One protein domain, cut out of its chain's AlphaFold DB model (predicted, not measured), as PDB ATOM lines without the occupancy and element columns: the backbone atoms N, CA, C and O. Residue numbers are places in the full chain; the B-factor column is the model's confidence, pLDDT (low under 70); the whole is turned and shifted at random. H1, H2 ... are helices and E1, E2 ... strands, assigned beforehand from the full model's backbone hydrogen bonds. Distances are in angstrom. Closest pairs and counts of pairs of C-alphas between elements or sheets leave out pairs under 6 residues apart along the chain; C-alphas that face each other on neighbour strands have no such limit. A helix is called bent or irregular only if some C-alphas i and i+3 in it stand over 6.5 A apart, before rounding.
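Overview. This is residues 31 to 219 of the 255 residues of an uncharacterized protein of Torrubiella hemipterigena (UniProt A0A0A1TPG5). Two twisted sheets lie face to face as a sandwich: a curved sheet of six strands, E2 E11 E6 E7 E9 E8, and a smaller one of four, E1 E12 E3 E10, with H1 following E10 and covering part of one face of the larger sheet. The tiny hairpin E4 and E5 sits at one end of the long axis, and the long link of residues 53 to 73 lies toward the other. The printed part has 189 residues with twelve named strands and one named helix, in the order E1 to E10, H1, E11, E12; the larger sheet is mixed, the smaller antiparallel, and the class is mostly strand. The whole is compact, with a radius of gyration of the C-alphas of 17.5 A, and elongated, spanning 55 by 33 by 27 A.

Arrangement. Start at the larger sheet, which runs E2, residues 45 to 52, E11, residues 193 to 204, E6, residues 107 to 117, E7, residues 124 to 133, E9, residues 148 to 154, and E8, residues 140 to 145. Look at E11 and E6, antiparallel, where N 110 and O 201 are 2.8 A apart; E7 and E9 are parallel, with N 129 and O 151 at 2.8 A. The smaller sheet runs E1, residues 31 to 36, E12, residues 208 to 218, E3, residues 74 to 84, and E10, residues 165 to 171; N 80 of E3 and O 212 of E12 are 2.8 A apart. Where the sheets face each other, their parts are 9.6 A centre to centre, and the strands of the one stand at 36 degrees to those of the other. H1, residues 172 to 182, makes two layers with the larger sheet, a helix on one face, at a height over the sheet of 8.7 A; the C-alphas of Ile 128 and Ile 176 are the closest of E7 and H1, at 6.9 A. H1 is irregular, C-alphas 178 and 181 being 7.5 A apart, and 5 of its 7 O i to N i+4 pairs are within hydrogen-bond range. In the hairpin of E4, residues 93 to 95, and E5, residues 98 to 100, N 95 and O 98 are 2.8 A apart.

Along the chain. Find C-alpha 193 at (-38.884, 14.871, 56.234); from there E11 runs 30.3 A, bending by 55 degrees at residue 196. E6 is 29.7 A long and E7 27.5 A. E1 begins at C-alpha 31, (-26.744, 38.106, 44.730), and E12 ends at C-alpha 218, (-31.165, 29.699, 55.024).

Size, cuts and confidence. The C-alphas farthest apart, of Thr 69 and Lys 98, are 56.7 A apart. The printed part has no cut, and E2 to E3 is its long link. Mean pLDDT of the printed part is 75.8; look for values under 70 at residues 54 to 72, 118 to 123, 144 to 147, 184 to 192 and 219.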
ATOM      1  N   VAL A  31     -26.455  38.894  45.937       78.81
ATOM      2  CA  VAL A  31     -26.744  38.106  44.730       78.81
ATOM      3  C   VAL A  31     -27.821  38.813  43.923       78.81
ATOM      4  O   VAL A  31     -28.895  39.094  44.438       78.81
ATOM      5  N   THR A  32     -27.552  39.088  42.647       80.94
ATOM      6  CA  THR A  32     -28.563  39.609  41.718       80.94
ATOM      7  C   THR A  32     -29.058  38.480  40.817       80.94
ATOM      8  O   THR A  32     -28.261  37.821  40.151       80.94
ATOM      9  N   LEU A  33     -30.374  38.265  40.792       79.56
ATOM     10  CA  LEU A  33     -31.041  37.360  39.862       79.56
ATOM     11  C   LEU A  33     -31.642  38.192  38.729       79.56
ATOM     12  O   LEU A  33     -32.628  38.900  38.937       79.56
ATOM     13  N   THR A  34     -31.057  38.094  37.536       79.25
ATOM     14  CA  THR A  34     -31.527  38.803  36.338       79.25
ATOM     15  C   THR A  34     -32.197  37.830  35.383       79.25
ATOM     16  O   THR A  34     -31.567  36.907  34.870       79.25
ATOM     17  N   ASN A  35     -33.469  38.076  35.103       79.38
ATOM     18  CA  ASN A  35     -34.276  37.332  34.157       79.38
ATOM     19  C   ASN A  35     -34.710  38.258  33.012       79.38
ATOM     20  O   ASN A  35     -35.440  39.227  33.215       79.38
ATOM     21  N   ASN A  36     -34.243  37.948  31.801       78.44
ATOM     22  CA  ASN A  36     -34.487  38.731  30.589       78.44
ATOM     23  C   ASN A  36     -35.484  38.042  29.642       78.44
ATOM     24  O   ASN A  36     -35.285  38.060  28.423       78.44
ATOM     25  N   ALA A  37     -36.538  37.412  30.177       78.56
ATOM     26  CA  ALA A  37     -37.485  36.612  29.392       78.56
ATOM     27  C   ALA A  37     -38.200  37.395  28.280       78.56
ATOM     28  O   ALA A  37     -38.732  36.779  27.353       78.56
ATOM     29  N   LYS A  38     -38.185  38.736  28.315       76.56
ATOM     30  CA  LYS A  38     -38.830  39.554  27.282       76.56
ATOM     31  C   LYS A  38     -38.236  39.399  25.871       76.56
ATOM     32  O   LYS A  38     -38.855  39.740  24.871       76.56
ATOM     33  N   ASN A  39     -37.009  38.890  25.789       75.06
ATOM     34  CA  ASN A  39     -36.285  38.709  24.530       75.06
ATOM     35  C   ASN A  39     -36.248  37.238  24.067       75.06
ATOM     36  O   ASN A  39     -35.526  36.916  23.129       75.06
ATOM     37  N   TYR A  40     -36.985  36.339  24.730       76.06
ATOM     38  CA  TYR A  40     -37.007  34.904  24.418       76.06
ATOM     39  C   TYR A  40     -38.249  34.514  23.612       76.06
ATOM     40  O   TYR A  40     -39.196  35.297  23.522       76.06
ATOM     41  N   ASN A  41     -38.237  33.305  23.030       79.56
ATOM     42  CA  ASN A  41     -39.284  32.796  22.137       79.56
ATOM     43  C   ASN A  41     -40.595  32.433  22.877       79.56
ATOM     44  O   ASN A  41     -41.007  31.276  22.882       79.56
ATOM     45  N   CYS A  42     -41.167  33.383  23.618       76.06
ATOM     46  CA  CYS A  42     -42.301  33.220  24.532       76.06
ATOM     47  C   CYS A  42     -42.210  32.005  25.469       76.06
ATOM     48  O   CYS A  42     -43.217  31.514  25.964       76.06
ATOM     49  N   THR A  43     -40.999  31.532  25.751       76.50
ATOM     50  CA  THR A  43     -40.724  30.470  26.713       76.50
ATOM     51  C   THR A  43     -40.494  31.064  28.093       76.50
ATOM     52  O   THR A  43     -39.834  32.099  28.217       76.50
ATOM     53  N   GLY A  44     -40.981  30.380  29.126       75.44
ATOM     54  CA  GLY A  44     -40.633  30.713  30.501       75.44
ATOM     55  C   GLY A  44     -39.136  30.555  30.742       75.44
ATOM     56  O   GLY A  44     -38.528  29.568  30.328       75.44
ATOM     57  N   VAL A  45     -38.548  31.546  31.399       78.50
ATOM     58  CA  VAL A  45     -37.170  31.528  31.880       78.50
ATOM     59  C   VAL A  45     -37.221  31.513  33.396       78.50
ATOM     60  O   VAL A  45     -37.958  32.291  34.006       78.50
ATOM     61  N   GLU A  46     -36.410  30.655  33.997       81.12
ATOM     62  CA  GLU A  46     -36.234  30.581  35.440       81.12
ATOM     63  C   GLU A  46     -34.767  30.811  35.783       81.12
ATOM     64  O   GLU A  46     -33.866  30.225  35.179       81.12
ATOM     65  N   VAL A  47     -34.530  31.670  36.768       76.62
ATOM     66  CA  VAL A  47     -33.206  31.924  37.336       76.62
ATOM     67  C   VAL A  47     -33.316  31.719  38.834       76.62
ATOM     68  O   VAL A  47     -34.151  32.357  39.474       76.62
ATOM     69  N   ASN A  48     -32.492  30.838  39.399       78.69
ATOM     70  CA  ASN A  48     -32.532  30.542  40.824       78.69
ATOM     71  C   ASN A  48     -31.162  30.599  41.503       78.69
ATOM     72  O   ASN A  48     -30.127  30.341  40.890       78.69
ATOM     73  N   LEU A  49     -31.198  30.924  42.795       81.25
ATOM     74  CA  LEU A  49     -30.128  30.685  43.760       81.25
ATOM     75  C   LEU A  49     -30.580  29.554  44.688       81.25
ATOM     76  O   LEU A  49     -31.614  29.691  45.336       81.25
ATOM     77  N   SER A  50     -29.811  28.464  44.765       78.81
ATOM     78  CA  SER A  50     -30.125  27.291  45.596       78.81
ATOM     79  C   SER A  50     -29.138  27.149  46.753       78.81
ATOM     80  O   SER A  50     -27.927  27.095  46.541       78.81
ATOM     81  N   TYR A  51     -29.665  27.024  47.968       75.69
ATOM     82  CA  TYR A  51     -28.944  26.530  49.136       75.69
ATOM     83  C   TYR A  51     -29.208  25.032  49.239       75.69
ATOM     84  O   TYR A  51     -30.258  24.604  49.717       75.69
ATOM     85  N   ASP A  52     -28.271  24.239  48.721       70.06
ATOM     86  CA  ASP A  52     -28.370  22.783  48.694       70.06
ATOM     87  C   ASP A  52     -27.894  22.153  50.007       70.06
ATOM     88  O   ASP A  52     -26.839  22.505  50.539       70.06
ATOM     89  N   TYR A  53     -28.630  21.141  50.468       70.00
ATOM     90  CA  TYR A  53     -28.290  20.313  51.626       70.00
ATOM     91  C   TYR A  53     -27.971  18.874  51.159       70.00
ATOM     92  O   TYR A  53     -28.797  17.972  51.292       70.00
ATOM     93  N   PRO A  54     -26.794  18.636  50.537       53.69
ATOM     94  CA  PRO A  54     -26.497  17.426  49.755       53.69
ATOM     95  C   PRO A  54     -26.203  16.159  50.571       53.69
ATOM     96  O   PRO A  54     -25.992  15.101  49.984       53.69
ATOM     97  N   SER A  55     -26.170  16.230  51.904       49.31
ATOM     98  CA  SER A  55     -26.036  15.039  52.749       49.31
ATOM     99  C   SER A  55     -27.342  14.776  53.490       49.31
ATOM    100  O   SER A  55     -28.020  15.704  53.916       49.31
ATOM    101  N   SER A  56     -27.644  13.497  53.710       41.25
ATOM    102  CA  SER A  56     -28.688  12.946  54.594       41.25
ATOM    103  C   SER A  56     -28.667  13.464  56.049       41.25
ATOM    104  O   SER A  56     -29.375  12.945  56.907       41.25
ATOM    105  N   SER A  57     -27.850  14.473  56.350       39.28
ATOM    106  CA  SER A  57     -27.523  14.992  57.676       39.28
ATOM    107  C   SER A  57     -28.564  15.955  58.254       39.28
ATOM    108  O   SER A  57     -28.438  16.353  59.408       39.28
ATOM    109  N   LEU A  58     -29.622  16.285  57.511       49.53
ATOM    110  CA  LEU A  58     -30.764  17.051  58.024       49.53
ATOM    111  C   LEU A  58     -31.998  16.160  58.069       49.53
ATOM    112  O   LEU A  58     -33.042  16.424  57.478       49.53
ATOM    113  N   TYR A  59     -31.809  15.050  58.773       46.66
ATOM    114  CA  TYR A  59     -32.854  14.139  59.179       46.66
ATOM    115  C   TYR A  59     -33.683  14.810  60.274       46.66
ATOM    116  O   TYR A  59     -33.284  14.831  61.443       46.66
ATOM    117  N   ALA A  60     -34.845  15.345  59.904       48.09
ATOM    118  CA  ALA A  60     -35.937  15.365  60.853       48.09
ATOM    119  C   ALA A  60     -36.487  13.935  60.874       48.09
ATOM    120  O   ALA A  60     -37.074  13.473  59.890       48.09
ATOM    121  N   ASN A  61     -36.251  13.198  61.962       41.06
ATOM    122  CA  ASN A  61     -36.904  11.920  62.191       41.06
ATOM    123  C   ASN A  61     -38.388  12.177  62.452       41.06
ATOM    124  O   ASN A  61     -38.866  12.066  63.573       41.06
ATOM    125  N   VAL A  62     -39.141  12.498  61.406       44.50
ATOM    126  CA  VAL A  62     -40.596  12.627  61.485       44.50
ATOM    127  C   VAL A  62     -41.246  11.229  61.479       44.50
ATOM    128  O   VAL A  62     -42.332  11.031  60.946       44.50
ATOM    129  N   SER A  63     -40.577  10.212  62.051       41.12
ATOM    130  CA  SER A  63     -41.266   8.986  62.484       41.12
ATOM    131  C   SER A  63     -42.223   9.282  63.638       41.12
ATOM    132  O   SER A  63     -43.218   8.576  63.793       41.12
ATOM    133  N   THR A  64     -41.970  10.366  64.376       44.53
ATOM    134  CA  THR A  64     -42.957  11.072  65.185       44.53
ATOM    135  C   THR A  64     -43.289  12.373  64.459       44.53
ATOM    136  O   THR A  64     -42.417  13.182  64.168       44.53
ATOM    137  N   THR A  65     -44.556  12.610  64.143       49.69
ATOM    138  CA  THR A  65     -45.094  13.847  63.539       49.69
ATOM    139  C   THR A  65     -44.848  15.119  64.366       49.69
ATOM    140  O   THR A  65     -45.382  16.184  64.059       49.69
ATOM    141  N   ASP A  66     -44.031  15.036  65.415       57.28
ATOM    142  CA  ASP A  66     -43.778  16.103  66.358       57.28
ATOM    143  C   ASP A  66     -42.582  16.966  65.938       57.28
ATOM    144  O   ASP A  66     -41.461  16.875  66.455       57.28
ATOM    145  N   LEU A  67     -42.863  17.879  65.010       57.53
ATOM    146  CA  LEU A  67     -41.954  18.954  64.628       57.53
ATOM    147  C   LEU A  67     -41.563  19.846  65.826       57.53
ATOM    148  O   LEU A  67     -40.620  20.628  65.697       57.53
ATOM    149  N   SER A  68     -42.222  19.763  66.993       62.75
ATOM    150  CA  SER A  68     -41.882  20.568  68.176       62.75
ATOM    151  C   SER A  68     -40.498  20.254  68.762       62.75
ATOM    152  O   SER A  68     -39.941  21.107  69.454       62.75
ATOM    153  N   THR A  69     -39.922  19.089  68.452       55.19
ATOM    154  CA  THR A  69     -38.591  18.644  68.916       55.19
ATOM    155  C   THR A  69     -37.418  19.327  68.195       55.19
ATOM    156  O   THR A  69     -36.288  19.321  68.696       55.19
ATOM    157  N   TYR A  70     -37.700  19.970  67.059       58.62
ATOM    158  CA  TYR A  70     -36.755  20.738  66.255       58.62
ATOM    159  C   TYR A  70     -36.927  22.245  66.487       58.62
ATOM    160  O   TYR A  70     -38.048  22.736  66.684       58.62
ATOM    161  N   ASP A  71     -35.812  22.973  66.437       58.69
ATOM    162  CA  ASP A  71     -35.791  24.434  66.354       58.69
ATOM    163  C   ASP A  71     -36.434  24.921  65.043       58.69
ATOM    164  O   ASP A  71     -36.801  24.140  64.159       58.69
ATOM    165  N   GLU A  72     -36.609  26.235  64.925       62.44
ATOM    166  CA  GLU A  72     -37.157  26.874  63.732       62.44
ATOM    167  C   GLU A  72     -36.224  26.708  62.517       62.44
ATOM    168  O   GLU A  72     -35.004  26.887  62.612       62.44
ATOM    169  N   VAL A  73     -36.807  26.417  61.348       70.56
ATOM    170  CA  VAL A  73     -36.091  26.442  60.061       70.56
ATOM    171  C   VAL A  73     -36.326  27.805  59.441       70.56
ATOM    172  O   VAL A  73     -37.226  28.000  58.624       70.56
ATOM    173  N   ILE A  74     -35.538  28.767  59.912       74.12
ATOM    174  CA  ILE A  74     -35.687  30.160  59.518       74.12
ATOM    175  C   ILE A  74     -34.966  30.434  58.202       74.12
ATOM    176  O   ILE A  74     -33.750  30.238  58.083       74.12
ATOM    177  N   ILE A  75     -35.751  30.937  57.253       81.69
ATOM    178  CA  ILE A  75     -35.300  31.537  56.003       81.69
ATOM    179  C   ILE A  75     -35.484  33.045  56.154       81.69
ATOM    180  O   ILE A  75     -36.612  33.517  56.260       81.69
ATOM    181  N   GLU A  76     -34.390  33.792  56.187       82.56
ATOM    182  CA  GLU A  76     -34.374  35.252  56.292       82.56
ATOM    183  C   GLU A  76     -33.550  35.828  55.142       82.56
ATOM    184  O   GLU A  76     -32.493  35.294  54.813       82.56
ATOM    185  N   TYR A  77     -34.028  36.893  54.512       82.50
ATOM    186  CA  TYR A  77     -33.264  37.645  53.517       82.50
ATOM    187  C   TYR A  77     -33.877  39.025  53.303       82.50
ATOM    188  O   TYR A  77     -35.077  39.229  53.495       82.50
ATOM    189  N   ASP A  78     -33.052  39.959  52.845       82.94
ATOM    190  CA  ASP A  78     -33.516  41.246  52.345       82.94
ATOM    191  C   ASP A  78     -33.572  41.196  50.822       82.94
ATOM    192  O   ASP A  78     -32.615  40.774  50.165       82.94
ATOM    193  N   ILE A  79     -34.692  41.639  50.261       87.31
ATOM    194  CA  ILE A  79     -34.888  41.767  48.821       87.31
ATOM    195  C   ILE A  79     -34.966  43.233  48.418       87.31
ATOM    196  O   ILE A  79     -35.649  44.038  49.055       87.31
ATOM    197  N   PHE A  80     -34.306  43.558  47.311       87.25
ATOM    198  CA  PHE A  80     -34.484  44.799  46.577       87.25
ATOM    199  C   PHE A  80     -34.953  44.502  45.151       87.25
ATOM    200  O   PHE A  80     -34.255  43.847  44.373       87.25
ATOM    201  N   VAL A  81     -36.143  44.985  44.798       89.50
ATOM    202  CA  VAL A  81     -36.706  44.839  43.451       89.50
ATOM    203  C   VAL A  81     -36.116  45.931  42.564       89.50
ATOM    204  O   VAL A  81     -36.524  47.090  42.637       89.50
ATOM    205  N   LYS A  82     -35.147  45.578  41.716       88.38
ATOM    206  CA  LYS A  82     -34.543  46.517  40.759       88.38
ATOM    207  C   LYS A  82     -35.459  46.758  39.571       88.38
ATOM    208  O   LYS A  82     -35.638  47.894  39.143       88.38
ATOM    209  N   SER A  83     -36.057  45.691  39.050       86.62
ATOM    210  CA  SER A  83     -37.089  45.781  38.024       86.62
ATOM    211  C   SER A  83     -38.039  44.594  38.108       86.62
ATOM    212  O   SER A  83     -37.636  43.472  38.415       86.62
ATOM    213  N   ALA A  84     -39.309  44.843  37.826       85.62
ATOM    214  CA  ALA A  84     -40.332  43.820  37.742       85.62
ATOM    215  C   ALA A  84     -41.380  44.286  36.734       85.62
ATOM    216  O   ALA A  84     -41.887  45.401  36.826       85.62
ATOM    217  N   THR A  85     -41.680  43.437  35.756       83.06
ATOM    218  CA  THR A  85     -42.810  43.661  34.845       83.06
ATOM    219  C   THR A  85     -44.087  43.392  35.630       83.06
ATOM    220  O   THR A  85     -44.267  42.269  36.106       83.06
ATOM    221  N   VAL A  86     -44.946  44.397  35.794       77.00
ATOM    222  CA  VAL A  86     -46.176  44.294  36.600       77.00
ATOM    223  C   VAL A  86     -47.442  44.440  35.776       77.00
ATOM    224  O   VAL A  86     -48.466  43.863  36.141       77.00
ATOM    225  N   GLU A  87     -47.376  45.140  34.647       81.88
ATOM    226  CA  GLU A  87     -48.508  45.286  33.747       81.88
ATOM    227  C   GLU A  87     -48.327  44.458  32.476       81.88
ATOM    228  O   GLU A  87     -47.220  44.196  32.008       81.88
ATOM    229  N   LYS A  88     -49.448  44.060  31.861       82.44
ATOM    230  CA  LYS A  88     -49.418  43.365  30.566       82.44
ATOM    231  C   LYS A  88     -48.860  44.259  29.448       82.44
ATOM    232  O   LYS A  88     -48.311  43.737  28.490       82.44
ATOM    233  N   SER A  89     -49.004  45.578  29.566       84.69
ATOM    234  CA  SER A  89     -48.403  46.594  28.685       84.69
ATOM    235  C   SER A  89     -46.875  46.569  28.707       84.69
ATOM    236  O   SER A  89     -46.257  46.863  27.689       84.69
ATOM    237  N   ASP A  90     -46.281  46.192  29.839       84.19
ATOM    238  CA  ASP A  90     -44.828  46.102  30.015       84.19
ATOM    239  C   ASP A  90     -44.257  44.779  29.474       84.19
ATOM    240  O   ASP A  90     -43.040  44.597  29.377       84.19
ATOM    241  N   CYS A  91     -45.141  43.828  29.157       86.44
ATOM    242  CA  CYS A  91     -44.784  42.535  28.604       86.44
ATOM    243  C   CYS A  91     -44.356  42.686  27.134       86.44
ATOM    244  O   CYS A  91     -44.778  43.589  26.417       86.44
ATOM    245  N   SER A  92     -43.496  41.786  26.679       87.25
ATOM    246  CA  SER A  92     -43.217  41.472  25.280       87.25
ATOM    247  C   SER A  92     -42.355  40.217  25.275       87.25
ATOM    248  O   SER A  92     -41.420  40.144  26.049       87.25
ATOM    249  N   CYS A  93     -42.611  39.238  24.423       86.56
ATOM    250  CA  CYS A  93     -41.695  38.160  24.052       86.56
ATOM    251  C   CYS A  93     -41.615  38.075  22.532       86.56
ATOM    252  O   CYS A  93     -42.418  38.682  21.826       86.56
ATOM    253  N   LEU A  94     -40.646  37.327  22.015       83.56
ATOM    254  CA  LEU A  94     -40.566  37.046  20.589       83.56
ATOM    255  C   LEU A  94     -41.409  35.805  20.286       83.56
ATOM    256  O   LEU A  94     -41.251  34.789  20.940       83.56
ATOM    257  N   GLN A  95     -42.290  35.870  19.298       84.50
ATOM    258  CA  GLN A  95     -42.933  34.702  18.701       84.50
ATOM    259  C   GLN A  95     -42.772  34.828  17.193       84.50
ATOM    260  O   GLN A  95     -43.198  35.824  16.609       84.50
ATOM    261  N   ASP A  96     -42.083  33.870  16.573       86.12
ATOM    262  CA  ASP A  96     -41.755  33.903  15.140       86.12
ATOM    263  C   ASP A  96     -41.095  35.233  14.712       86.12
ATOM    264  O   ASP A  96     -41.393  35.811  13.665       86.12
ATOM    265  N   GLY A  97     -40.223  35.764  15.580       82.88
ATOM    266  CA  GLY A  97     -39.514  37.031  15.374       82.88
ATOM    267  C   GLY A  97     -40.348  38.298  15.605       82.88
ATOM    268  O   GLY A  97     -39.831  39.397  15.409       82.88
ATOM    269  N   LYS A  98     -41.610  38.184  16.034       86.75
ATOM    270  CA  LYS A  98     -42.500  39.322  16.315       86.75
ATOM    271  C   LYS A  98     -42.716  39.501  17.813       86.75
ATOM    272  O   LYS A  98     -42.902  38.524  18.532       86.75
ATOM    273  N   ALA A  99     -42.731  40.751  18.270       87.81
ATOM    274  CA  ALA A  99     -43.082  41.083  19.646       87.81
ATOM    275  C   ALA A  99     -44.552  40.731  19.926       87.81
ATOM    276  O   ALA A  99     -45.448  41.154  19.192       87.81
ATOM    277  N   THR A 100     -44.805  39.963  20.981       88.00
ATOM    278  CA  THR A 100     -46.150  39.576  21.423       88.00
ATOM    279  C   THR A 100     -46.209  39.451  22.941       88.00
ATOM    280  O   THR A 100     -45.204  39.198  23.591       88.00
ATOM    281  N   CYS A 101     -47.396  39.602  23.518       87.94
ATOM    282  CA  CYS A 101     -47.634  39.388  24.944       87.94
ATOM    283  C   CYS A 101     -48.672  38.281  25.106       87.94
ATOM    284  O   CYS A 101     -49.871  38.562  24.966       87.94
ATOM    285  N   PRO A 102     -48.267  37.030  25.382       82.94
ATOM    286  CA  PRO A 102     -49.216  35.943  25.538       82.94
ATOM    287  C   PRO A 102     -50.193  36.264  26.668       82.94
ATOM    288  O   PRO A 102     -49.827  36.868  27.674       82.94
ATOM    289  N   SER A 103     -51.454  35.847  26.533       80.81
ATOM    290  CA  SER A 103     -52.475  36.045  27.577       80.81
ATOM    291  C   SER A 103     -52.085  35.426  28.921       80.81
ATOM    292  O   SER A 103     -52.565  35.866  29.959       80.81
ATOM    293  N   TRP A 104     -51.189  34.444  28.888       77.75
ATOM    294  CA  TRP A 104     -50.734  33.658  30.021       77.75
ATOM    295  C   TRP A 104     -49.374  34.090  30.594       77.75
ATOM    296  O   TRP A 104     -48.879  33.334  31.418       77.75
ATOM    297  N   TRP A 105     -48.819  35.262  30.211       85.31
ATOM    298  CA  TRP A 105     -47.445  35.757  30.494       85.31
ATOM    299  C   TRP A 105     -46.796  35.284  31.814       85.31
ATOM    300  O   TRP A 105     -46.393  34.147  31.817       85.31
ATOM    301  N   LYS A 106     -46.675  36.031  32.913       83.31
ATOM    302  CA  LYS A 106     -46.091  35.653  34.240       83.31
ATOM    303  C   LYS A 106     -44.722  36.264  34.497       83.31
ATOM    304  O   LYS A 106     -43.767  36.015  33.775       83.31
ATOM    305  N   THR A 107     -44.633  36.967  35.614       85.94
ATOM    306  CA  THR A 107     -43.406  37.354  36.312       85.94
ATOM    307  C   THR A 107     -43.623  37.046  37.783       85.94
ATOM    308  O   THR A 107     -44.656  37.406  38.333       85.94
ATOM    309  N   GLN A 108     -42.725  36.295  38.407       88.31
ATOM    310  CA  GLN A 108     -42.880  35.863  39.791       88.31
ATOM    311  C   GLN A 108     -41.529  35.827  40.488       88.31
ATOM    312  O   GLN A 108     -40.533  35.381  39.914       88.31
ATOM    313  N   PHE A 109     -41.523  36.240  41.753       90.56
ATOM    314  CA  PHE A 109     -40.449  35.905  42.679       90.56
ATOM    315  C   PHE A 109     -40.956  34.889  43.689       90.56
ATOM    316  O   PHE A 109     -41.963  35.155  44.357       90.56
ATOM    317  N   THR A 110     -40.258  33.765  43.832       91.31
ATOM    318  CA  THR A 110     -40.621  32.742  44.809       91.31
ATOM    319  C   THR A 110     -39.486  32.359  45.742       91.31
ATOM    320  O   THR A 110     -38.306  32.433  45.394       91.31
ATOM    321  N   THR A 111     -39.861  31.918  46.941       92.38
ATOM    322  CA  THR A 111     -39.018  31.045  47.762       92.38
ATOM    323  C   THR A 111     -39.580  29.638  47.690       92.38
ATOM    324  O   THR A 111     -40.735  29.426  48.052       92.38
ATOM    325  N   ASP A 112     -38.773  28.685  47.241       90.25
ATOM    326  CA  ASP A 112     -39.154  27.284  47.139       90.25
ATOM    327  C   ASP A 112     -38.438  26.480  48.233       90.25
ATOM    328  O   ASP A 112     -37.215  26.529  48.372       90.25
ATOM    329  N   ILE A 113     -39.214  25.734  49.015       87.81
ATOM    330  CA  ILE A 113     -38.744  24.810  50.047       87.81
ATOM    331  C   ILE A 113     -38.860  23.404  49.468       87.81
ATOM    332  O   ILE A 113     -39.969  22.889  49.308       87.81
ATOM    333  N   LEU A 114     -37.720  22.803  49.137       84.38
ATOM    334  CA  LEU A 114     -37.629  21.495  48.498       84.38
ATOM    335  C   LEU A 114     -37.294  20.445  49.551       84.38
ATOM    336  O   LEU A 114     -36.296  20.570  50.266       84.38
ATOM    337  N   PHE A 115     -38.089  19.385  49.629       79.81
ATOM    338  CA  PHE A 115     -37.882  18.314  50.598       79.81
ATOM    339  C   PHE A 115     -38.403  16.970  50.097       79.81
ATOM    340  O   PHE A 115     -39.207  16.905  49.174       79.81
ATOM    341  N   TYR A 116     -37.944  15.891  50.724       77.38
ATOM    342  CA  TYR A 116     -38.477  14.546  50.521       77.38
ATOM    343  C   TYR A 116     -39.282  14.089  51.733       77.38
ATOM    344  O   TYR A 116     -38.994  14.508  52.858       77.38
ATOM    345  N   GLN A 117     -40.239  13.191  51.504       73.12
ATOM    346  CA  GLN A 117     -41.044  12.563  52.548       73.12
ATOM    347  C   GLN A 117     -41.153  11.039  52.349       73.12
ATOM    348  O   GLN A 117     -41.229  10.580  51.214       73.12
ATOM    349  N   GLY A 118     -41.169  10.250  53.438       60.34
ATOM    350  CA  GLY A 118     -41.574   8.831  53.399       60.34
ATOM    351  C   GLY A 118     -40.825   7.881  54.349       60.34
ATOM    352  O   GLY A 118     -39.648   8.065  54.642       60.34
ATOM    353  N   LYS A 119     -41.517   6.834  54.838       49.16
ATOM    354  CA  LYS A 119     -41.006   5.873  55.848       49.16
ATOM    355  C   LYS A 119     -40.152   4.728  55.273       49.16
ATOM    356  O   LYS A 119     -39.218   4.300  55.938       49.16
ATOM    357  N   ASN A 120     -40.468   4.238  54.068       46.25
ATOM    358  CA  ASN A 120     -39.887   3.002  53.505       46.25
ATOM    359  C   ASN A 120     -39.302   3.153  52.083       46.25
ATOM    360  O   ASN A 120     -38.794   2.180  51.539       46.25
ATOM    361  N   ASN A 121     -39.367   4.346  51.483       50.22
ATOM    362  CA  ASN A 121     -38.681   4.682  50.233       50.22
ATOM    363  C   ASN A 121     -38.432   6.201  50.221       50.22
ATOM    364  O   ASN A 121     -39.397   6.961  50.209       50.22
ATOM    365  N   PRO A 122     -37.178   6.673  50.271       52.62
ATOM    366  CA  PRO A 122     -36.875   8.095  50.395       52.62
ATOM    367  C   PRO A 122     -36.973   8.799  49.032       52.62
ATOM    368  O   PRO A 122     -35.932   9.162  48.495       52.62
ATOM    369  N   GLN A 123     -38.157   8.927  48.408       56.78
ATOM    370  CA  GLN A 123     -38.234   9.483  47.038       56.78
ATOM    371  C   GLN A 123     -39.444  10.363  46.674       56.78
ATOM    372  O   GLN A 123     -39.439  10.883  45.561       56.78
ATOM    373  N   ASP A 124     -40.408  10.646  47.558       70.56
ATOM    374  CA  ASP A 124     -41.480  11.591  47.192       70.56
ATOM    375  C   ASP A 124     -40.979  13.031  47.337       70.56
ATOM    376  O   ASP A 124     -40.880  13.576  48.442       70.56
ATOM    377  N   PHE A 125     -40.591  13.628  46.209       79.12
ATOM    378  CA  PHE A 125     -40.118  15.004  46.133       79.12
ATOM    379  C   PHE A 125     -41.284  15.983  46.289       79.12
ATOM    380  O   PHE A 125     -42.307  15.868  45.620       79.12
ATOM    381  N   ASN A 126     -41.125  16.971  47.159       81.25
ATOM    382  CA  ASN A 126     -42.150  17.948  47.479       81.25
ATOM    383  C   ASN A 126     -41.580  19.364  47.445       81.25
ATOM    384  O   ASN A 126     -40.429  19.599  47.826       81.25
ATOM    385  N   VAL A 127     -42.415  20.310  47.015       85.81
ATOM    386  CA  VAL A 127     -42.066  21.729  46.927       85.81
ATOM    387  C   VAL A 127     -43.184  22.585  47.509       85.81
ATOM    388  O   VAL A 127     -44.266  22.665  46.927       85.81
ATOM    389  N   ILE A 128     -42.909  23.292  48.607       88.50
ATOM    390  CA  ILE A 128     -43.728  24.444  49.016       88.50
ATOM    391  C   ILE A 128     -43.120  25.694  48.397       88.50
ATOM    392  O   ILE A 128     -41.985  26.045  48.703       88.50
ATOM    393  N   SER A 129     -43.874  26.364  47.536       91.19
ATOM    394  CA  SER A 129     -43.451  27.573  46.839       91.19
ATOM    395  C   SER A 129     -44.266  28.775  47.297       91.19
ATOM    396  O   SER A 129     -45.496  28.794  47.214       91.19
ATOM    397  N   ILE A 130     -43.571  29.792  47.781       92.25
ATOM    398  CA  ILE A 130     -44.162  31.023  48.284       92.25
ATOM    399  C   ILE A 130     -43.949  32.102  47.229       92.25
ATOM    400  O   ILE A 130     -42.806  32.462  46.962       92.25
ATOM    401  N   ARG A 131     -45.024  32.609  46.616       90.44
ATOM    402  CA  ARG A 131     -44.985  33.756  45.698       90.44
ATOM    403  C   ARG A 131     -45.022  35.054  46.492       90.44
ATOM    404  O   ARG A 131     -46.095  35.516  46.879       90.44
ATOM    405  N   HIS A 132     -43.848  35.652  46.640       88.06
ATOM    406  CA  HIS A 132     -43.667  36.973  47.244       88.06
ATOM    407  C   HIS A 132     -44.206  38.081  46.356       88.06
ATOM    408  O   HIS A 132     -44.810  39.036  46.834       88.06
ATOM    409  N   PHE A 133     -43.989  37.916  45.053       82.38
ATOM    410  CA  PHE A 133     -44.451  38.790  43.989       82.38
ATOM    411  C   PHE A 133     -45.170  37.945  42.937       82.38
ATOM    412  O   PHE A 133     -44.575  37.024  42.375       82.38
ATOM    413  N   ASP A 134     -46.427  38.299  42.649       78.94
ATOM    414  CA  ASP A 134     -47.218  37.744  41.552       78.94
ATOM    415  C   ASP A 134     -48.213  38.787  40.991       78.94
ATOM    416  O   ASP A 134     -49.327  38.930  41.504       78.94
ATOM    417  N   PRO A 135     -47.854  39.535  39.933       72.06
ATOM    418  CA  PRO A 135     -48.684  40.615  39.399       72.06
ATOM    419  C   PRO A 135     -49.952  40.079  38.738       72.06
ATOM    420  O   PRO A 135     -50.958  40.777  38.644       72.06
ATOM    421  N   GLN A 136     -49.923  38.817  38.312       75.69
ATOM    422  CA  GLN A 136     -51.073  38.134  37.748       75.69
ATOM    423  C   GLN A 136     -52.033  37.605  38.817       75.69
ATOM    424  O   GLN A 136     -53.100  37.106  38.463       75.69
ATOM    425  N   LYS A 137     -51.682  37.730  40.107       77.38
ATOM    426  CA  LYS A 137     -52.511  37.308  41.244       77.38
ATOM    427  C   LYS A 137     -53.030  35.878  41.076       77.38
ATOM    428  O   LYS A 137     -54.196  35.586  41.348       77.38
ATOM    429  N   ASN A 138     -52.166  34.978  40.618       74.00
ATOM    430  CA  ASN A 138     -52.461  33.559  40.599       74.00
ATOM    431  C   ASN A 138     -52.653  33.145  42.071       74.00
ATOM    432  O   ASN A 138     -51.737  33.276  42.874       74.00
ATOM    433  N   GLY A 139     -53.860  32.736  42.472       80.00
ATOM    434  CA  GLY A 139     -54.210  32.525  43.885       80.00
ATOM    435  C   GLY A 139     -53.413  31.399  44.560       80.00
ATOM    436  O   GLY A 139     -52.315  31.603  45.074       80.00
ATOM    437  N   LYS A 140     -53.969  30.188  44.574       86.75
ATOM    438  CA  LYS A 140     -53.296  28.962  45.028       86.75
ATOM    439  C   LYS A 140     -53.261  27.979  43.868       86.75
ATOM    440  O   LYS A 140     -54.227  27.894  43.115       86.75
ATOM    441  N   THR A 141     -52.153  27.275  43.700       83.12
ATOM    442  CA  THR A 141     -51.958  26.324  42.603       83.12
ATOM    443  C   THR A 141     -51.262  25.074  43.109       83.12
ATOM    444  O   THR A 141     -50.273  25.166  43.832       83.12
ATOM    445  N   TYR A 142     -51.765  23.923  42.679       80.81
ATOM    446  CA  TYR A 142     -51.182  22.615  42.934       80.81
ATOM    447  C   TYR A 142     -50.941  21.908  41.604       80.81
ATOM    448  O   TYR A 142     -51.804  21.942  40.722       80.81
ATOM    449  N   PHE A 143     -49.772  21.295  41.451       76.69
ATOM    450  CA  PHE A 143     -49.437  20.517  40.264       76.69
ATOM    451  C   PHE A 143     -48.327  19.503  40.546       76.69
ATOM    452  O   PHE A 143     -47.537  19.649  41.480       76.69
ATOM    453  N   ASN A 144     -48.252  18.481  39.695       69.12
ATOM    454  CA  ASN A 144     -47.153  17.525  39.717       69.12
ATOM    455  C   ASN A 144     -45.899  18.190  39.126       69.12
ATOM    456  O   ASN A 144     -45.914  18.659  37.986       69.12
ATOM    457  N   ALA A 145     -44.823  18.240  39.907       62.19
ATOM    458  CA  ALA A 145     -43.488  18.598  39.439       62.19
ATOM    459  C   ALA A 145     -42.763  17.336  38.936       62.19
ATOM    460  O   ALA A 145     -43.211  16.216  39.181       62.19
ATOM    461  N   ALA A 146     -41.647  17.485  38.218       57.62
ATOM    462  CA  ALA A 146     -40.884  16.342  37.712       57.62
ATOM    463  C   ALA A 146     -40.447  15.412  38.864       57.62
ATOM    464  O   ALA A 146     -39.516  15.728  39.601       57.62
ATOM    465  N   GLY A 147     -41.140  14.277  39.016       62.81
ATOM    466  CA  GLY A 147     -40.898  13.297  40.079       62.81
ATOM    467  C   GLY A 147     -41.462  13.667  41.457       62.81
ATOM    468  O   GLY A 147     -41.000  13.105  42.444       62.81
ATOM    469  N   GLY A 148     -42.415  14.603  41.548       74.81
ATOM    470  CA  GLY A 148     -42.932  15.061  42.836       74.81
ATOM    471  C   GLY A 148     -44.162  15.964  42.775       74.81
ATOM    472  O   GLY A 148     -44.822  16.082  41.742       74.81
ATOM    473  N   HIS A 149     -44.443  16.651  43.878       80.25
ATOM    474  CA  HIS A 149     -45.602  17.528  44.031       80.25
ATOM    475  C   HIS A 149     -45.202  18.947  44.417       80.25
ATOM    476  O   HIS A 149     -44.265  19.163  45.188       80.25
ATOM    477  N   ARG A 150     -45.925  19.935  43.888       84.75
ATOM    478  CA  ARG A 150     -45.712  21.343  44.207       84.75
ATOM    479  C   ARG A 150     -47.012  21.995  44.628       84.75
ATOM    480  O   ARG A 150     -47.992  21.987  43.886       84.75
ATOM    481  N   TYR A 151     -46.964  22.628  45.790       86.88
ATOM    482  CA  TYR A 151     -47.969  23.573  46.239       86.88
ATOM    483  C   TYR A 151     -47.388  24.974  46.161       86.88
ATOM    484  O   TYR A 151     -46.287  25.232  46.649       86.88
ATOM    485  N   GLN A 152     -48.127  25.886  45.544       88.38
ATOM    486  CA  GLN A 152     -47.714  27.266  45.385       88.38
ATOM    487  C   GLN A 152     -48.840  28.208  45.795       88.38
ATOM    488  O   GLN A 152     -49.973  28.081  45.327       88.38
ATOM    489  N   TYR A 153     -48.523  29.175  46.651       87.44
ATOM    490  CA  TYR A 153     -49.470  30.187  47.112       87.44
ATOM    491  C   TYR A 153     -48.821  31.567  47.125       87.44
ATOM    492  O   TYR A 153     -47.601  31.682  47.207       87.44
ATOM    493  N   SER A 154     -49.642  32.608  47.024       87.38
ATOM    494  CA  SER A 154     -49.190  33.998  47.107       87.38
ATOM    495  C   SER A 154     -49.392  34.533  48.514       87.38
ATOM    496  O   SER A 154     -50.517  34.533  49.013       87.38
ATOM    497  N   ASP A 155     -48.310  34.984  49.144       80.19
ATOM    498  CA  ASP A 155     -48.350  35.682  50.434       80.19
ATOM    499  C   ASP A 155     -48.394  37.210  50.256       80.19
ATOM    500  O   ASP A 155     -48.886  37.921  51.131       80.19
ATOM    501  N   ASN A 156     -47.962  37.698  49.085       75.50
ATOM    502  CA  ASN A 156     -47.805  39.109  48.741       75.50
ATOM    503  C   ASN A 156     -46.931  39.881  49.744       75.50
ATOM    504  O   ASN A 156     -47.163  41.072  49.965       75.50
ATOM    505  N   LEU A 157     -45.933  39.224  50.348       72.44
ATOM    506  CA  LEU A 157     -45.020  39.888  51.282       72.44
ATOM    507  C   LEU A 157     -44.205  40.999  50.609       72.44
ATOM    508  O   LEU A 157     -43.785  41.933  51.289       72.44
ATOM    509  N   VAL A 158     -43.974  40.920  49.293       79.62
ATOM    510  CA  VAL A 158     -43.128  41.864  48.555       79.62
ATOM    511  C   VAL A 158     -43.938  42.578  47.478       79.62
ATOM    512  O   VAL A 158     -44.420  41.974  46.520       79.62
ATOM    513  N   ALA A 159     -44.037  43.904  47.590       82.56
ATOM    514  CA  ALA A 159     -44.654  44.721  46.554       82.56
ATOM    515  C   ALA A 159     -43.803  44.706  45.272       82.56
ATOM    516  O   ALA A 159     -42.605  45.005  45.321       82.56
ATOM    517  N   PRO A 160     -44.392  44.444  44.100       81.69
ATOM    518  CA  PRO A 160     -43.613  44.241  42.885       81.69
ATOM    519  C   PRO A 160     -43.239  45.501  42.124       81.69
ATOM    520  O   PRO A 160     -43.175  45.532  40.902       81.69
ATOM    521  N   THR A 161     -43.005  46.569  42.859       85.38
ATOM    522  CA  THR A 161     -42.665  47.863  42.298       85.38
ATOM    523  C   THR A 161     -41.143  48.009  42.271       85.38
ATOM    524  O   THR A 161     -40.482  47.685  43.261       85.38
ATOM    525  N   PRO A 162     -40.549  48.496  41.168       87.38
ATOM    526  CA  PRO A 162     -39.145  48.883  41.165       87.38
ATOM    527  C   PRO A 162     -38.843  49.845  42.320       87.38
ATOM    528  O   PRO A 162     -39.591  50.790  42.567       87.38
ATOM    529  N   GLY A 163     -37.753  49.597  43.040       83.38
ATOM    530  CA  GLY A 163     -37.388  50.357  44.232       83.38
ATOM    531  C   GLY A 163     -37.866  49.743  45.552       83.38
ATOM    532  O   GLY A 163     -37.383  50.165  46.606       83.38
ATOM    533  N   THR A 164     -38.755  48.740  45.530       85.75
ATOM    534  CA  THR A 164     -39.212  48.066  46.755       85.75
ATOM    535  C   THR A 164     -38.044  47.408  47.479       85.75
ATOM    536  O   THR A 164     -37.295  46.628  46.889       85.75
ATOM    537  N   LYS A 165     -37.945  47.679  48.783       86.81
ATOM    538  CA  LYS A 165     -37.089  46.962  49.728       86.81
ATOM    539  C   LYS A 165     -37.964  46.270  50.752       86.81
ATOM    540  O   LYS A 165     -38.836  46.916  51.328       86.81
ATOM    541  N   GLN A 166     -37.716  44.992  50.988       85.19
ATOM    542  CA  GLN A 166     -38.487  44.217  51.948       85.19
ATOM    543  C   GLN A 166     -37.586  43.222  52.672       85.19
ATOM    544  O   GLN A 166     -36.735  42.587  52.054       85.19
ATOM    545  N   HIS A 167     -37.812  43.071  53.973       83.75
ATOM    546  CA  HIS A 167     -37.270  41.957  54.737       83.75
ATOM    547  C   HIS A 167     -38.264  40.798  54.693       83.75
ATOM    548  O   HIS A 167     -39.446  40.986  55.008       83.75
ATOM    549  N   VAL A 168     -37.798  39.614  54.306       83.81
ATOM    550  CA  VAL A 168     -38.593  38.386  54.292       83.81
ATOM    551  C   VAL A 168     -38.078  37.450  55.372       83.81
ATOM    552  O   VAL A 168     -36.880  37.187  55.454       83.81
ATOM    553  N   LYS A 169     -39.010  36.915  56.163       83.81
ATOM    554  CA  LYS A 169     -38.765  35.888  57.171       83.81
ATOM    555  C   LYS A 169     -39.816  34.793  57.051       83.81
ATOM    556  O   LYS A 169     -41.006  35.066  57.180       83.81
ATOM    557  N   LEU A 170     -39.371  33.559  56.843       82.38
ATOM    558  CA  LEU A 170     -40.223  32.381  56.722       82.38
ATOM    559  C   LEU A 170     -39.781  31.311  57.719       82.38
ATOM    560  O   LEU A 170     -38.585  31.075  57.888       82.38
ATOM    561  N   ASP A 171     -40.751  30.630  58.326       79.25
ATOM    562  CA  ASP A 171     -40.519  29.390  59.065       79.25
ATOM    563  C   ASP A 171     -40.911  28.203  58.182       79.25
ATOM    564  O   ASP A 171     -42.090  27.857  58.045       79.25
ATOM    565  N   ALA A 172     -39.912  27.567  57.569       78.50
ATOM    566  CA  ALA A 172     -40.145  26.435  56.681       78.50
ATOM    567  C   ALA A 172     -40.817  25.261  57.406       78.50
ATOM    568  O   ALA A 172     -41.593  24.532  56.790       78.50
ATOM    569  N   LYS A 173     -40.590  25.102  58.717       76.12
ATOM    570  CA  LYS A 173     -41.230  24.053  59.518       76.12
ATOM    571  C   LYS A 173     -42.737  24.272  59.592       76.12
ATOM    572  O   LYS A 173     -43.506  23.348  59.327       76.12
ATOM    573  N   HIS A 174     -43.154  25.494  59.915       77.31
ATOM    574  CA  HIS A 174     -44.566  25.861  59.960       77.31
ATOM    575  C   HIS A 174     -45.230  25.753  58.581       77.31
ATOM    576  O   HIS A 174     -46.352  25.256  58.472       77.31
ATOM    577  N   LEU A 175     -44.531  26.160  57.521       81.94
ATOM    578  CA  LEU A 175     -45.039  26.093  56.151       81.94
ATOM    579  C   LEU A 175     -45.237  24.652  55.670       81.94
ATOM    580  O   LEU A 175     -46.296  24.329  55.135       81.94
ATOM    581  N   ILE A 176     -44.262  23.773  55.907       79.31
ATOM    582  CA  ILE A 176     -44.384  22.346  55.590       79.31
ATOM    583  C   ILE A 176     -45.543  21.728  56.381       79.31
ATOM    584  O   ILE A 176     -46.372  21.034  55.799       79.31
ATOM    585  N   ALA A 177     -45.656  22.020  57.682       75.38
ATOM    586  CA  ALA A 177     -46.769  21.535  58.499       75.38
ATOM    587  C   ALA A 177     -48.130  21.981  57.939       75.38
ATOM    588  O   ALA A 177     -49.027  21.155  57.781       75.38
ATOM    589  N   SER A 178     -48.254  23.261  57.585       78.06
ATOM    590  CA  SER A 178     -49.515  23.876  57.155       78.06
ATOM    591  C   SER A 178     -49.976  23.439  55.767       78.06
ATOM    592  O   SER A 178     -51.175  23.375  55.523       78.06
ATOM    593  N   TYR A 179     -49.041  23.154  54.856       79.19
ATOM    594  CA  TYR A 179     -49.353  22.924  53.438       79.19
ATOM    595  C   TYR A 179     -49.061  21.509  52.947       79.19
ATOM    596  O   TYR A 179     -49.291  21.187  51.787       79.19
ATOM    597  N   SER A 180     -48.592  20.635  53.824       73.88
ATOM    598  CA  SER A 180     -48.388  19.220  53.523       73.88
ATOM    599  C   SER A 180     -49.617  18.483  52.994       73.88
ATOM    600  O   SER A 180     -49.484  17.671  52.086       73.88
ATOM    601  N   SER A 181     -50.812  18.777  53.515       73.06
ATOM    602  CA  SER A 181     -52.067  18.183  53.032       73.06
ATOM    603  C   SER A 181     -52.389  18.580  51.593       73.06
ATOM    604  O   SER A 181     -53.114  17.873  50.902       73.06
ATOM    605  N   GLU A 182     -51.845  19.708  51.143       76.19
ATOM    606  CA  GLU A 182     -52.002  20.207  49.781       76.19
ATOM    607  C   GLU A 182     -50.979  19.588  48.821       76.19
ATOM    608  O   GLU A 182     -51.098  19.766  47.615       76.19
ATOM    609  N   LEU A 183     -49.954  18.900  49.338       70.25
ATOM    610  CA  LEU A 183     -48.848  18.354  48.556       70.25
ATOM    611  C   LEU A 183     -49.059  16.913  48.091       70.25
ATOM    612  O   LEU A 183     -48.280  16.457  47.271       70.25
ATOM    613  N   CYS A 184     -50.060  16.168  48.562       55.28
ATOM    614  CA  CYS A 184     -50.236  14.781  48.119       55.28
ATOM    615  C   CYS A 184     -51.681  14.291  48.292       55.28
ATOM    616  O   CYS A 184     -52.341  14.697  49.241       55.28
ATOM    617  N   GLN A 185     -52.129  13.420  47.375       54.22
ATOM    618  CA  GLN A 185     -53.382  12.633  47.232       54.22
ATOM    619  C   GLN A 185     -54.397  12.520  48.415       54.22
ATOM    620  O   GLN A 185     -54.934  11.444  48.667       54.22
ATOM    621  N   GLY A 186     -54.724  13.596  49.135       43.75
ATOM    622  CA  GLY A 186     -55.718  13.599  50.215       43.75
ATOM    623  C   GLY A 186     -55.238  13.095  51.587       43.75
ATOM    624  O   GLY A 186     -56.038  12.491  52.301       43.75
ATOM    625  N   GLY A 187     -53.984  13.332  52.000       48.06
ATOM    626  CA  GLY A 187     -53.502  12.870  53.315       48.06
ATOM    627  C   GLY A 187     -52.413  13.720  53.986       48.06
ATOM    628  O   GLY A 187     -51.595  14.348  53.325       48.06
ATOM    629  N   THR A 188     -52.419  13.719  55.324       51.84
ATOM    630  CA  THR A 188     -51.455  14.358  56.249       51.84
ATOM    631  C   THR A 188     -50.005  13.880  56.084       51.84
ATOM    632  O   THR A 188     -49.762  12.804  55.543       51.84
ATOM    633  N   LEU A 189     -49.038  14.646  56.626       57.75
ATOM    634  CA  LEU A 189     -47.616  14.269  56.690       57.75
ATOM    635  C   LEU A 189     -47.418  12.850  57.253       57.75
ATOM    636  O   LEU A 189     -47.611  12.627  58.446       57.75
ATOM    637  N   ASN A 190     -46.952  11.917  56.420       56.97
ATOM    638  CA  ASN A 190     -46.691  10.533  56.805       56.97
ATOM    639  C   ASN A 190     -45.189  10.208  56.706       56.97
ATOM    640  O   ASN A 190     -44.681   9.835  55.649       56.97
ATOM    641  N   GLY A 191     -44.469  10.312  57.827       60.06
ATOM    642  CA  GLY A 191     -43.071   9.877  57.941       60.06
ATOM    643  C   GLY A 191     -42.024  10.992  57.816       60.06
ATOM    644  O   GLY A 191     -42.394  12.157  57.652       60.06
ATOM    645  N   PRO A 192     -40.722  10.631  57.915       63.44
ATOM    646  CA  PRO A 192     -39.598  11.562  58.021       63.44
ATOM    647  C   PRO A 192     -39.519  12.550  56.859       63.44
ATOM    648  O   PRO A 192     -39.863  12.214  55.725       63.44
ATOM    649  N   ILE A 193     -39.040  13.757  57.169       72.00
ATOM    650  CA  ILE A 193     -38.884  14.871  56.234       72.00
ATOM    651  C   ILE A 193     -37.396  15.151  56.074       72.00
ATOM    652  O   ILE A 193     -36.670  15.323  57.056       72.00
ATOM    653  N   TYR A 194     -36.961  15.226  54.823       72.56
ATOM    654  CA  TYR A 194     -35.575  15.480  54.458       72.56
ATOM    655  C   TYR A 194     -35.512  16.773  53.658       72.56
ATOM    656  O   TYR A 194     -35.907  16.796  52.494       72.56
ATOM    657  N   LEU A 195     -35.026  17.854  54.271       75.88
ATOM    658  CA  LEU A 195     -34.844  19.115  53.555       75.88
ATOM    659  C   LEU A 195     -33.743  18.942  52.502       75.88
ATOM    660  O   LEU A 195     -32.610  18.603  52.838       75.88
ATOM    661  N   ARG A 196     -34.075  19.173  51.231       76.88
ATOM    662  CA  ARG A 196     -33.153  19.027  50.099       76.88
ATOM    663  C   ARG A 196     -32.503  20.351  49.737       76.88
ATOM    664  O   ARG A 196     -31.292  20.385  49.500       76.88
ATOM    665  N   SER A 197     -33.289  21.414  49.648       78.12
ATOM    666  CA  SER A 197     -32.778  22.752  49.370       78.12
ATOM    667  C   SER A 197     -33.804  23.836  49.666       78.12
ATOM    668  O   SER A 197     -35.006  23.586  49.771       78.12
ATOM    669  N   ILE A 198     -33.299  25.058  49.784       84.94
ATOM    670  CA  ILE A 198     -34.091  26.281  49.715       84.94
ATOM    671  C   ILE A 198     -33.659  27.026  48.459       84.94
ATOM    672  O   ILE A 198     -32.462  27.228  48.248       84.94
ATOM    673  N   GLN A 199     -34.616  27.424  47.627       87.50
ATOM    674  CA  GLN A 199     -34.351  28.147  46.389       87.50
ATOM    675  C   GLN A 199     -35.037  29.506  46.388       87.50
ATOM    676  O   GLN A 199     -36.184  29.635  46.798       87.50
ATOM    677  N   PHE A 200     -34.339  30.511  45.876       89.19
ATOM    678  CA  PHE A 200     -34.905  31.811  45.531       89.19
ATOM    679  C   PHE A 200     -35.012  31.870  44.018       89.19
ATOM    680  O   PHE A 200     -33.988  31.747  43.345       89.19
ATOM    681  N   VAL A 201     -36.221  32.010  43.485       88.75
ATOM    682  CA  VAL A 201     -36.491  31.801  42.059       88.75
ATOM    683  C   VAL A 201     -37.132  33.043  41.454       88.75
ATOM    684  O   VAL A 201     -38.148  33.539  41.931       88.75
ATOM    685  N   SER A 202     -36.532  33.539  40.379       87.12
ATOM    686  CA  SER A 202     -37.110  34.528  39.475       87.12
ATOM    687  C   SER A 202     -37.648  33.805  38.245       87.12
ATOM    688  O   SER A 202     -36.875  33.251  37.459       87.12
ATOM    689  N   ILE A 203     -38.968  33.802  38.086       84.75
ATOM    690  CA  ILE A 203     -39.686  33.153  36.984       84.75
ATOM    691  C   ILE A 203     -40.266  34.252  36.102       84.75
ATOM    692  O   ILE A 203     -40.968  35.130  36.601       84.75
ATOM    693  N   ALA A 204     -40.020  34.216  34.795       82.69
ATOM    694  CA  ALA A 204     -40.615  35.181  33.877       82.69
ATOM    695  C   ALA A 204     -40.901  34.584  32.497       82.69
ATOM    696  O   ALA A 204     -40.100  33.823  31.963       82.69
ATOM    697  N   THR A 205     -42.016  34.986  31.890       83.38
ATOM    698  CA  THR A 205     -42.313  34.811  30.464       83.38
ATOM    699  C   THR A 205     -42.749  36.147  29.890       83.38
ATOM    700  O   THR A 205     -43.688  36.763  30.393       83.38
ATOM    701  N   GLY A 206     -42.073  36.608  28.836       80.81
ATOM    702  CA  GLY A 206     -42.384  37.893  28.208       80.81
ATOM    703  C   GLY A 206     -42.210  39.100  29.128       80.81
ATOM    704  O   GLY A 206     -42.698  40.172  28.815       80.81
ATOM    705  N   GLY A 207     -41.542  38.948  30.267       83.56
ATOM    706  CA  GLY A 207     -41.271  40.029  31.203       83.56
ATOM    707  C   GLY A 207     -39.805  40.035  31.591       83.56
ATOM    708  O   GLY A 207     -39.139  39.000  31.574       83.56
ATOM    709  N   ASN A 208     -39.304  41.210  31.943       81.31
ATOM    710  CA  ASN A 208     -38.035  41.322  32.641       81.31
ATOM    711  C   ASN A 208     -38.260  41.340  34.144       81.31
ATOM    712  O   ASN A 208     -39.255  41.885  34.641       81.31
ATOM    713  N   MET A 209     -37.290  40.783  34.853       84.38
ATOM    714  CA  MET A 209     -37.243  40.848  36.295       84.38
ATOM    715  C   MET A 209     -35.800  40.846  36.776       84.38
ATOM    716  O   MET A 209     -35.000  40.002  36.379       84.38
ATOM    717  N   GLU A 210     -35.484  41.772  37.668       88.38
ATOM    718  CA  GLU A 210     -34.207  41.824  38.356       88.38
ATOM    719  C   GLU A 210     -34.445  42.067  39.840       88.38
ATOM    720  O   GLU A 210     -35.040  43.074  40.236       88.38
ATOM    721  N   VAL A 211     -33.970  41.131  40.655       87.56
ATOM    722  CA  VAL A 211     -34.040  41.215  42.113       87.56
ATOM    723  C   VAL A 211     -32.658  41.021  42.702       87.56
ATOM    724  O   VAL A 211     -31.882  40.180  42.249       87.56
ATOM    725  N   GLU A 212     -32.354  41.813  43.716       89.06
ATOM    726  CA  GLU A 212     -31.141  41.694  44.503       89.06
ATOM    727  C   GLU A 212     -31.487  41.120  45.875       89.06
ATOM    728  O   GLU A 212     -32.427  41.573  46.527       89.06
ATOM    729  N   LEU A 213     -30.732  40.108  46.288       84.69
ATOM    730  CA  LEU A 213     -30.860  39.422  47.563       84.69
ATOM    731  C   LEU A 213     -29.612  39.694  48.392       84.69
ATOM    732  O   LEU A 213     -28.488  39.533  47.908       84.69
ATOM    733  N   THR A 214     -29.819  40.084  49.643       80.69
ATOM    734  CA  THR A 214     -28.752  40.330  50.620       80.69
ATOM    735  C   THR A 214     -29.123  39.731  51.969       80.69
ATOM    736  O   THR A 214     -30.270  39.336  52.187       80.69
ATOM    737  N   ASN A 215     -28.140  39.623  52.868       77.06
ATOM    738  CA  ASN A 215     -28.332  39.119  54.234       77.06
ATOM    739  C   ASN A 215     -29.042  37.752  54.292       77.06
ATOM    740  O   ASN A 215     -29.791  37.468  55.224       77.06
ATOM    741  N   VAL A 216     -28.812  36.903  53.283       77.88
ATOM    742  CA  VAL A 216     -29.497  35.615  53.167       77.88
ATOM    743  C   VAL A 216     -29.030  34.666  54.268       77.88
ATOM    744  O   VAL A 216     -27.846  34.347  54.394       77.88
ATOM    745  N   LYS A 217     -29.998  34.157  55.016       74.62
ATOM    746  CA  LYS A 217     -29.861  33.131  56.038       74.62
ATOM    747  C   LYS A 217     -30.873  32.037  55.739       74.62
ATOM    748  O   LYS A 217     -32.069  32.215  55.918       74.62
ATOM    749  N   ALA A 218     -30.377  30.895  55.285       71.62
ATOM    750  CA  ALA A 218     -31.165  29.699  55.024       71.62
ATOM    751  C   ALA A 218     -30.641  28.584  55.933       71.62
ATOM    752  O   ALA A 218     -29.777  27.788  55.550       71.62
ATOM    753  N   ASN A 219     -31.104  28.588  57.182       66.06
ATOM    754  CA  ASN A 219     -30.722  27.560  58.141       66.06
ATOM    755  C   ASN A 219     -31.507  26.282  57.859       66.06
ATOM    756  O   ASN A 219     -32.673  26.336  57.485       66.06
TER     757      ASN A 219